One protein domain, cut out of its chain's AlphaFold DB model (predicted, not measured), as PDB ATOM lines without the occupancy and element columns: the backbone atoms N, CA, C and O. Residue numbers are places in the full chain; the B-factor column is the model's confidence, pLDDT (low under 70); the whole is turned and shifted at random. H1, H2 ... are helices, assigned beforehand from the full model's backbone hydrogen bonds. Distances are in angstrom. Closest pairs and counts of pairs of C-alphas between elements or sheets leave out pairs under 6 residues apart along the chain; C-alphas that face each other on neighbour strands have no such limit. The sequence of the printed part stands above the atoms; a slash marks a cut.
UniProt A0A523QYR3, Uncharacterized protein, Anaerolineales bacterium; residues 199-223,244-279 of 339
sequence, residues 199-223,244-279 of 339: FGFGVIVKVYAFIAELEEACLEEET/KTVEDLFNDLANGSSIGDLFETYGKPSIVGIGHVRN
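What this domain is: This is residues 199 to 223 and 244 to 279 of the 339 residues of an uncharacterized protein of Anaerolineales bacterium (UniProt A0A523QYR3). One long helix, H1, makes the length of the domain, and three short helices are grouped beside the part of it before residue 216, while its last residues, 216 to 223, stick out free. H2 and H3 lie on one side of H1, H2 coming closest to it with its first residue, Val 246, and slanting steeply away from there, and H3 running nearly along it; residues 266 to 273 then lead past H1 to its other side, where the small helix H4 sits near the start of H1. The printed part has 61 residues with four named helices, in the order H1, H2, H3, H4, and no named strand; its class is all helix. It is compact, with a radius of gyration of the C-alphas of 11.8 A, and spans 36 by 31 by 19 A.

How they stand to each other: H1, residues 201 to 223, touches H2, residues 246 to 254, with its residues 207 to 211 alone; the closest C-alphas, those of Tyr 208 and Val 246, are 6.4 A apart. The two run opposite ways at a steep tilt of 47 degrees. H3, residues 259 to 265, is close to H1 but not clearly touching it, the closest C-alphas being those of Val 203 and Ile 259, 7.4 A apart. H1 and H3 run the same way at a shallow tilt of 16 degrees. H2 and H3 are also close but not clearly touching, with the C-alphas of Leu 253 and Ile 259 closest at 7.2 A; they run opposite ways at a steep tilt of 63 degrees. H4, residues 274 to 279, only just touches H1, with 3 pairs of C-alphas within 8 A; the closest are those of Gly 202 and Ile 274, 6.0 A apart. H1 touches H4 with its residues 201 to 205 alone, and the two run the same way at a steep tilt of 66 degrees. H4 is apart from H2 and from H3. Each O i to N i+4 pair is within hydrogen-bond range in H2 and H3; in H1 17 of 19 are, and in H4 1 of 2.

Where its parts are: H1 begins at C-alpha 201, at (198.350, 248.116, 339.896), and ends 33.8 A away at C-alpha 223, at (215.812, 222.977, 325.467). H2 measures 12.5 A from first to last C-alpha, H3 9.9 A and H4 9.0 A. H4 ends at C-alpha 279, at (203.298, 251.369, 324.943).

The domain as a whole: The two C-alphas farthest apart are those of Gly 200 and Thr 223, at 36.1 A. Residues 224 to 243 are not printed, and C-alphas 223 and 244 are 19.7 A apart across this cut, which lies in the link from H1 to H2. The link from H2 to H3 is tight, with 4 residues, and that from H3 to H4 is short, with 8. The mean pLDDT of the printed part is 90.5, that of H4 is 77, and no printed residue is under 70.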
ATOM      1  N   PHE A 199     196.747 245.873 346.846       96.19
ATOM      2  CA  PHE A 199     197.916 245.942 345.984       96.19
ATOM      3  C   PHE A 199     197.696 247.001 344.898       96.19
ATOM      4  O   PHE A 199     196.708 247.026 344.175       96.19
ATOM      5  N   GLY A 200     198.634 247.937 344.762       95.38
ATOM      6  CA  GLY A 200     198.552 248.909 343.672       95.38
ATOM      7  C   GLY A 200     198.819 248.231 342.326       95.38
ATOM      8  O   GLY A 200     199.740 247.428 342.235       95.38
ATOM      9  N   PHE A 201     198.133 248.644 341.257       94.69
ATOM     10  CA  PHE A 201     198.350 248.116 339.896       94.69
ATOM     11  C   PHE A 201     199.824 248.072 339.453       94.69
ATOM     12  O   PHE A 201     200.242 247.171 338.744       94.69
ATOM     13  N   GLY A 202     200.652 249.029 339.889       93.69
ATOM     14  CA  GLY A 202     202.086 249.020 339.575       93.69
ATOM     15  C   GLY A 202     202.908 247.947 340.304       93.69
ATOM     16  O   GLY A 202     204.048 247.718 339.913       93.69
ATOM     17  N   VAL A 203     202.384 247.356 341.380       95.81
ATOM     18  CA  VAL A 203     202.925 246.142 342.013       95.81
ATOM     19  C   VAL A 203     202.419 244.927 341.253       95.81
ATOM     20  O   VAL A 203     203.244 244.115 340.861       95.81
ATOM     21  N   ILE A 204     201.115 244.880 340.958       95.50
ATOM     22  CA  ILE A 204     200.487 243.774 340.228       95.50
ATOM     23  C   ILE A 204     201.199 243.511 338.898       95.50
ATOM     24  O   ILE A 204     201.724 242.427 338.698       95.50
ATOM     25  N   VAL A 205     201.378 244.544 338.067       94.69
ATOM     26  CA  VAL A 205     202.119 244.442 336.792       94.69
ATOM     27  C   VAL A 205     203.513 243.836 336.952       94.69
ATOM     28  O   VAL A 205     203.977 243.135 336.067       94.69
ATOM     29  N   LYS A 206     204.216 244.132 338.050       94.75
ATOM     30  CA  LYS A 206     205.570 243.604 338.258       94.75
ATOM     31  C   LYS A 206     205.554 242.141 338.659       94.75
ATOM     32  O   LYS A 206     206.491 241.449 338.314       94.75
ATOM     33  N   VAL A 207     204.554 241.724 339.433       95.81
ATOM     34  CA  VAL A 207     204.391 240.324 339.833       95.81
ATOM     35  C   VAL A 207     204.083 239.479 338.602       95.81
ATOM     36  O   VAL A 207     204.787 238.514 338.361       95.81
ATOM     37  N   TYR A 208     203.137 239.904 337.765       94.06
ATOM     38  CA  TYR A 208     202.847 239.208 336.509       94.06
ATOM     39  C   TYR A 208     204.047 239.190 335.555       94.06
ATOM     40  O   TYR A 208     204.426 238.137 335.066       94.06
ATOM     41  N   ALA A 209     204.728 240.327 335.374       92.44
ATOM     42  CA  ALA A 209     205.944 240.368 334.560       92.44
ATOM     43  C   ALA A 209     207.083 239.496 335.115       92.44
ATOM     44  O   ALA A 209     207.954 239.088 334.360       92.44
ATOM     45  N   PHE A 210     207.107 239.240 336.426       93.06
ATOM     46  CA  PHE A 210     208.072 238.312 337.001       93.06
ATOM     47  C   PHE A 210     207.794 236.878 336.619       93.06
ATOM     48  O   PHE A 210     208.726 236.179 336.254       93.06
ATOM     49  N   ILE A 211     206.538 236.461 336.742       93.38
ATOM     50  CA  ILE A 211     206.133 235.102 336.409       93.38
ATOM     51  C   ILE A 211     206.398 234.832 334.929       93.38
ATOM     52  O   ILE A 211     207.132 233.899 334.639       93.38
ATOM     53  N   ALA A 212     205.985 235.740 334.041       90.38
ATOM     54  CA  ALA A 212     206.239 235.605 332.608       90.38
ATOM     55  C   ALA A 212     207.739 235.457 332.269       90.38
ATOM     56  O   ALA A 212     208.126 234.585 331.498       90.38
ATOM     57  N   GLU A 213     208.615 236.275 332.870       91.69
ATOM     58  CA  GLU A 213     210.066 236.176 332.626       91.69
ATOM     59  C   GLU A 213     210.707 234.939 333.273       91.69
ATOM     60  O   GLU A 213     211.719 234.444 332.779       91.69
ATOM     61  N   LEU A 214     210.154 234.450 334.387       90.06
ATOM     62  CA  LEU A 214     210.602 233.205 335.008       90.06
ATOM     63  C   LEU A 214     210.204 232.004 334.152       90.06
ATOM     64  O   LEU A 214     211.038 231.137 333.932       90.06
ATOM     65  N   GLU A 215     208.974 231.971 333.644       89.38
ATOM     66  CA  GLU A 215     208.481 230.918 332.753       89.38
ATOM     67  C   GLU A 215     209.310 230.841 331.468       89.38
ATOM     68  O   GLU A 215     209.783 229.761 331.118       89.38
ATOM     69  N   GLU A 216     209.590 231.983 330.832       87.50
ATOM     70  CA  GLU A 216     210.468 232.054 329.655       87.50
ATOM     71  C   GLU A 216     211.869 231.497 329.964       87.50
ATOM     72  O   GLU A 216     212.380 230.647 329.233       87.50
ATOM     73  N   ALA A 217     212.474 231.906 331.085       87.75
ATOM     74  CA  ALA A 217     213.792 231.418 331.487       87.75
ATOM     75  C   ALA A 217     213.804 229.906 331.779       87.75
ATOM     76  O   ALA A 217     214.771 229.221 331.444       87.75
ATOM     77  N   CYS A 218     212.736 229.375 332.380       88.69
ATOM     78  CA  CYS A 218     212.610 227.948 332.666       88.69
ATOM     79  C   CYS A 218     212.465 227.115 331.383       88.69
ATOM     80  O   CYS A 218     213.042 226.031 331.296       88.69
ATOM     81  N   LEU A 219     211.758 227.623 330.366       84.44
ATOM     82  CA  LEU A 219     211.622 226.950 329.069       84.44
ATOM     83  C   LEU A 219     212.949 226.897 328.296       84.44
ATOM     84  O   LEU A 219     213.267 225.872 327.688       84.44
ATOM     85  N   GLU A 220     213.756 227.963 328.332       83.75
ATOM     86  CA  GLU A 220     215.066 227.977 327.663       83.75
ATOM     87  C   GLU A 220     216.002 226.880 328.210       83.75
ATOM     88  O   GLU A 220     216.652 226.177 327.428       83.75
ATOM     89  N   GLU A 221     216.026 226.670 329.531       79.25
ATOM     90  CA  GLU A 221     216.882 225.661 330.172       79.25
ATOM     91  C   GLU A 221     216.515 224.219 329.776       79.25
ATOM     92  O   GLU A 221     217.408 223.382 329.587       79.25
ATOM     93  N   GLU A 222     215.228 223.913 329.582       75.12
ATOM     94  CA  GLU A 222     214.798 222.574 329.158       75.12
ATOM     95  C   GLU A 222     215.318 222.220 327.757       75.12
ATOM     96  O   GLU A 222     215.717 221.077 327.504       75.12
ATOM     97  N   THR A 223     215.397 223.204 326.858       71.88
ATOM     98  CA  THR A 223     215.812 222.977 325.467       71.88
ATOM     99  C   THR A 223     217.319 222.754 325.298       71.88
ATOM    100  O   THR A 223     217.729 221.996 324.412       71.88
ATOM    101  N   LYS A 244     207.011 228.874 340.543       93.31
ATOM    102  CA  LYS A 244     206.345 229.920 341.329       93.31
ATOM    103  C   LYS A 244     205.112 230.404 340.584       93.31
ATOM    104  O   LYS A 244     205.189 230.686 339.399       93.31
ATOM    105  N   THR A 245     204.005 230.550 341.299       94.38
ATOM    106  CA  THR A 245     202.767 231.113 340.751       94.38
ATOM    107  C   THR A 245     202.635 232.598 341.094       94.38
ATOM    108  O   THR A 245     203.279 233.111 342.019       94.38
ATOM    109  N   VAL A 246     201.746 233.303 340.389       94.44
ATOM    110  CA  VAL A 246     201.345 234.676 340.742       94.44
ATOM    111  C   VAL A 246     200.866 234.743 342.199       94.44
ATOM    112  O   VAL A 246     201.259 235.650 342.943       94.44
ATOM    113  N   GLU A 247     200.071 233.757 342.627       95.94
ATOM    114  CA  GLU A 247     199.533 233.668 343.986       95.94
ATOM    115  C   GLU A 247     200.649 233.565 345.037       95.94
ATOM    116  O   GLU A 247     200.613 234.271 346.049       95.94
ATOM    117  N   ASP A 248     201.684 232.752 344.794       95.81
ATOM    118  CA  ASP A 248     202.827 232.609 345.707       95.81
ATOM    119  C   ASP A 248     203.521 233.951 345.963       95.81
ATOM    120  O   ASP A 248     203.807 234.312 347.111       95.81
ATOM    121  N   LEU A 249     203.746 234.733 344.904       96.06
ATOM    122  CA  LEU A 249     204.405 236.034 345.015       96.06
ATOM    123  C   LEU A 249     203.532 237.058 345.755       96.06
ATOM    124  O   LEU A 249     204.046 237.850 346.556       96.06
ATOM    125  N   PHE A 250     202.213 237.051 345.545       97.12
ATOM    126  CA  PHE A 250     201.308 237.896 346.327       97.12
ATOM    127  C   PHE A 250     201.207 237.454 347.788       97.12
ATOM    128  O   PHE A 250     201.175 238.313 348.677       97.12
ATOM    129  N   ASN A 251     201.246 236.149 348.059       96.50
ATOM    130  CA  ASN A 251     201.306 235.598 349.408       96.50
ATOM    131  C   ASN A 251     202.578 236.055 350.141       96.50
ATOM    132  O   ASN A 251     202.509 236.474 351.303       96.50
ATOM    133  N   ASP A 252     203.729 236.072 349.471       96.12
ATOM    134  CA  ASP A 252     204.969 236.612 350.034       96.12
ATOM    135  C   ASP A 252     204.840 238.103 350.374       96.12
ATOM    136  O   ASP A 252     205.199 238.536 351.479       96.12
ATOM    137  N   LEU A 253     204.266 238.902 349.468       96.81
ATOM    138  CA  LEU A 253     204.023 240.328 349.707       96.81
ATOM    139  C   LEU A 253     203.054 240.562 350.877       96.81
ATOM    140  O   LEU A 253     203.291 241.439 351.715       96.81
ATOM    141  N   ALA A 254     201.989 239.764 350.981       96.81
ATOM    142  CA  ALA A 254     201.031 239.821 352.084       96.81
ATOM    143  C   ALA A 254     201.678 239.469 353.436       96.81
ATOM    144  O   ALA A 254     201.344 240.063 354.467       96.81
ATOM    145  N   ASN A 255     202.661 238.563 353.430       97.19
ATOM    146  CA  ASN A 255     203.441 238.167 354.606       97.19
ATOM    147  C   ASN A 255     204.562 239.155 354.977       97.19
ATOM    148  O   ASN A 255     205.270 238.956 355.970       97.19
ATOM    149  N   GLY A 256     204.673 240.268 354.248       96.75
ATOM    150  CA  GLY A 256     205.546 241.391 354.576       96.75
ATOM    151  C   GLY A 256     206.824 241.471 353.749       96.75
ATOM    152  O   GLY A 256     207.616 242.386 354.004       96.75
ATOM    153  N   SER A 257     207.019 240.585 352.768       97.38
ATOM    154  CA  SER A 257     208.055 240.772 351.752       97.38
ATOM    155  C   SER A 257     207.788 242.067 350.991       97.38
ATOM    156  O   SER A 257     206.650 242.448 350.715       97.38
ATOM    157  N   SER A 258     208.846 242.801 350.675       96.75
ATOM    158  CA  SER A 258     208.750 243.973 349.822       96.75
ATOM    159  C   SER A 258     209.000 243.588 348.369       96.75
ATOM    160  O   SER A 258     209.728 242.646 348.069       96.75
ATOM    161  N   ILE A 259     208.495 244.398 347.438       95.31
ATOM    162  CA  ILE A 259     208.845 244.255 346.017       95.31
ATOM    163  C   ILE A 259     210.366 244.323 345.781       95.31
ATOM    164  O   ILE A 259     210.856 243.801 344.794       95.31
ATOM    165  N   GLY A 260     211.123 244.976 346.673       95.81
ATOM    166  CA  GLY A 260     212.582 245.012 346.600       95.81
ATOM    167  C   GLY A 260     213.232 243.674 346.952       95.81
ATOM    168  O   GLY A 260     214.260 243.356 346.368       95.81
ATOM    169  N   ASP A 261     212.614 242.896 347.842       96.56
ATOM    170  CA  ASP A 261     213.085 241.556 348.210       96.56
ATOM    171  C   ASP A 261     212.811 240.572 347.065       96.56
ATOM    172  O   ASP A 261     213.688 239.791 346.699       96.56
ATOM    173  N   LEU A 262     211.646 240.696 346.409       94.69
ATOM    174  CA  LEU A 262     211.369 239.977 345.159       94.69
ATOM    175  C   LEU A 262     212.403 240.336 344.083       94.69
ATOM    176  O   LEU A 262     212.900 239.457 343.397       94.69
ATOM    177  N   PHE A 263     212.799 241.611 343.988       94.38
ATOM    178  CA  PHE A 263     213.793 242.052 343.002       94.38
ATOM    179  C   PHE A 263     215.203 241.495 343.257       94.38
ATOM    180  O   PHE A 263     215.998 241.343 342.331       94.38
ATOM    181  N   GLU A 264     215.555 241.281 344.522       94.44
ATOM    182  CA  GLU A 264     216.832 240.675 344.899       94.44
ATOM    183  C   GLU A 264     216.831 239.166 344.630       94.44
ATOM    184  O   GLU A 264     217.870 238.624 344.267       94.44
ATOM    185  N   THR A 265     215.666 238.528 344.763       91.75
ATOM    186  CA  THR A 265     215.488 237.079 344.603       91.75
ATOM    187  C   THR A 265     215.360 236.675 343.135       91.75
ATOM    188  O   THR A 265     216.113 235.830 342.669       91.75
ATOM    189  N   TYR A 266     214.458 237.320 342.393       90.75
ATOM    190  CA  TYR A 266     214.065 236.934 341.031       90.75
ATOM    191  C   TYR A 266     214.692 237.815 339.943       90.75
ATOM    192  O   TYR A 266     214.377 237.705 338.765       90.75
ATOM    193  N   GLY A 267     215.571 238.745 340.319       91.62
ATOM    194  CA  GLY A 267     216.045 239.779 339.406       91.62
ATOM    195  C   GLY A 267     215.009 240.884 339.223       91.62
ATOM    196  O   GLY A 267     214.082 241.033 340.005       91.62
ATOM    197  N   LYS A 268     215.192 241.760 338.237       92.88
ATOM    198  CA  LYS A 268     214.283 242.891 338.014       92.88
ATOM    199  C   LYS A 268     213.587 242.696 336.674       92.88
ATOM    200  O   LYS A 268     214.324 242.637 335.690       92.88
ATOM    201  N   PRO A 269     212.246 242.771 336.617       91.69
ATOM    202  CA  PRO A 269     211.553 242.516 335.382       91.69
ATOM    203  C   PRO A 269     211.806 243.665 334.408       91.69
ATOM    204  O   PRO A 269     211.983 244.834 334.806       91.69
ATOM    205  N   SER A 270     211.825 243.334 333.127       89.44
ATOM    206  CA  SER A 270     211.872 244.263 332.003       89.44
ATOM    207  C   SER A 270     210.714 245.272 332.076       89.44
ATOM    208  O   SER A 270     210.914 246.476 331.860       89.44
ATOM    209  N   ILE A 271     209.536 244.829 332.531       85.75
ATOM    210  CA  ILE A 271     208.335 245.649 332.721       85.75
ATOM    211  C   ILE A 271     208.237 246.125 334.175       85.75
ATOM    212  O   ILE A 271     207.887 245.403 335.103       85.75
ATOM    213  N   VAL A 272     208.483 247.419 334.400       84.06
ATOM    214  CA  VAL A 272     208.491 247.997 335.763       84.06
ATOM    215  C   VAL A 272     207.205 248.731 336.156       84.06
ATOM    216  O   VAL A 272     207.150 249.341 337.232       84.06
ATOM    217  N   GLY A 273     206.183 248.728 335.297       81.75
ATOM    218  CA  GLY A 273     204.858 249.260 335.620       81.75
ATOM    219  C   GLY A 273     204.006 249.636 334.408       81.75
ATOM    220  O   GLY A 273     204.498 249.689 333.289       81.75
ATOM    221  N   ILE A 274     202.748 250.004 334.678       79.06
ATOM    222  CA  ILE A 274     201.640 250.251 333.721       79.06
ATOM    223  C   ILE A 274     202.012 251.145 332.524       79.06
ATOM    224  O   ILE A 274     201.464 251.010 331.438       79.06
ATOM    225  N   GLY A 275     202.931 252.097 332.706       78.19
ATOM    226  CA  GLY A 275     203.378 252.957 331.606       78.19
ATOM    227  C   GLY A 275     204.122 252.210 330.494       78.19
ATOM    228  O   GLY A 275     204.172 252.728 329.388       78.19
ATOM    229  N   HIS A 276     204.698 251.039 330.782       79.25
ATOM    230  CA  HIS A 276     205.311 250.167 329.777       79.25
ATOM    231  C   HIS A 276     204.238 249.380 329.032       79.25
ATOM    232  O   HIS A 276     204.249 249.426 327.812       79.25
ATOM    233  N   VAL A 277     203.266 248.812 329.759       76.88
ATOM    234  CA  VAL A 277     202.114 248.092 329.184       76.88
ATOM    235  C   VAL A 277     201.426 248.933 328.108       76.88
ATOM    236  O   VAL A 277     201.385 248.549 326.956       76.88
ATOM    237  N   ARG A 278     201.061 250.187 328.417       75.62
ATOM    238  CA  ARG A 278     200.385 251.089 327.454       75.62
ATOM    239  C   ARG A 278     201.161 251.407 326.168       75.62
ATOM    240  O   ARG A 278     200.591 252.036 325.284       75.62
ATOM    241  N   ASN A 279     202.464 251.135 326.124       72.75
ATOM    242  CA  ASN A 279     203.298 251.369 324.943       72.75
ATOM    243  C   ASN A 279     203.765 250.055 324.290       72.75
ATOM    244  O   ASN A 279     204.451 250.134 323.274       72.75
TER     245      ASN A 279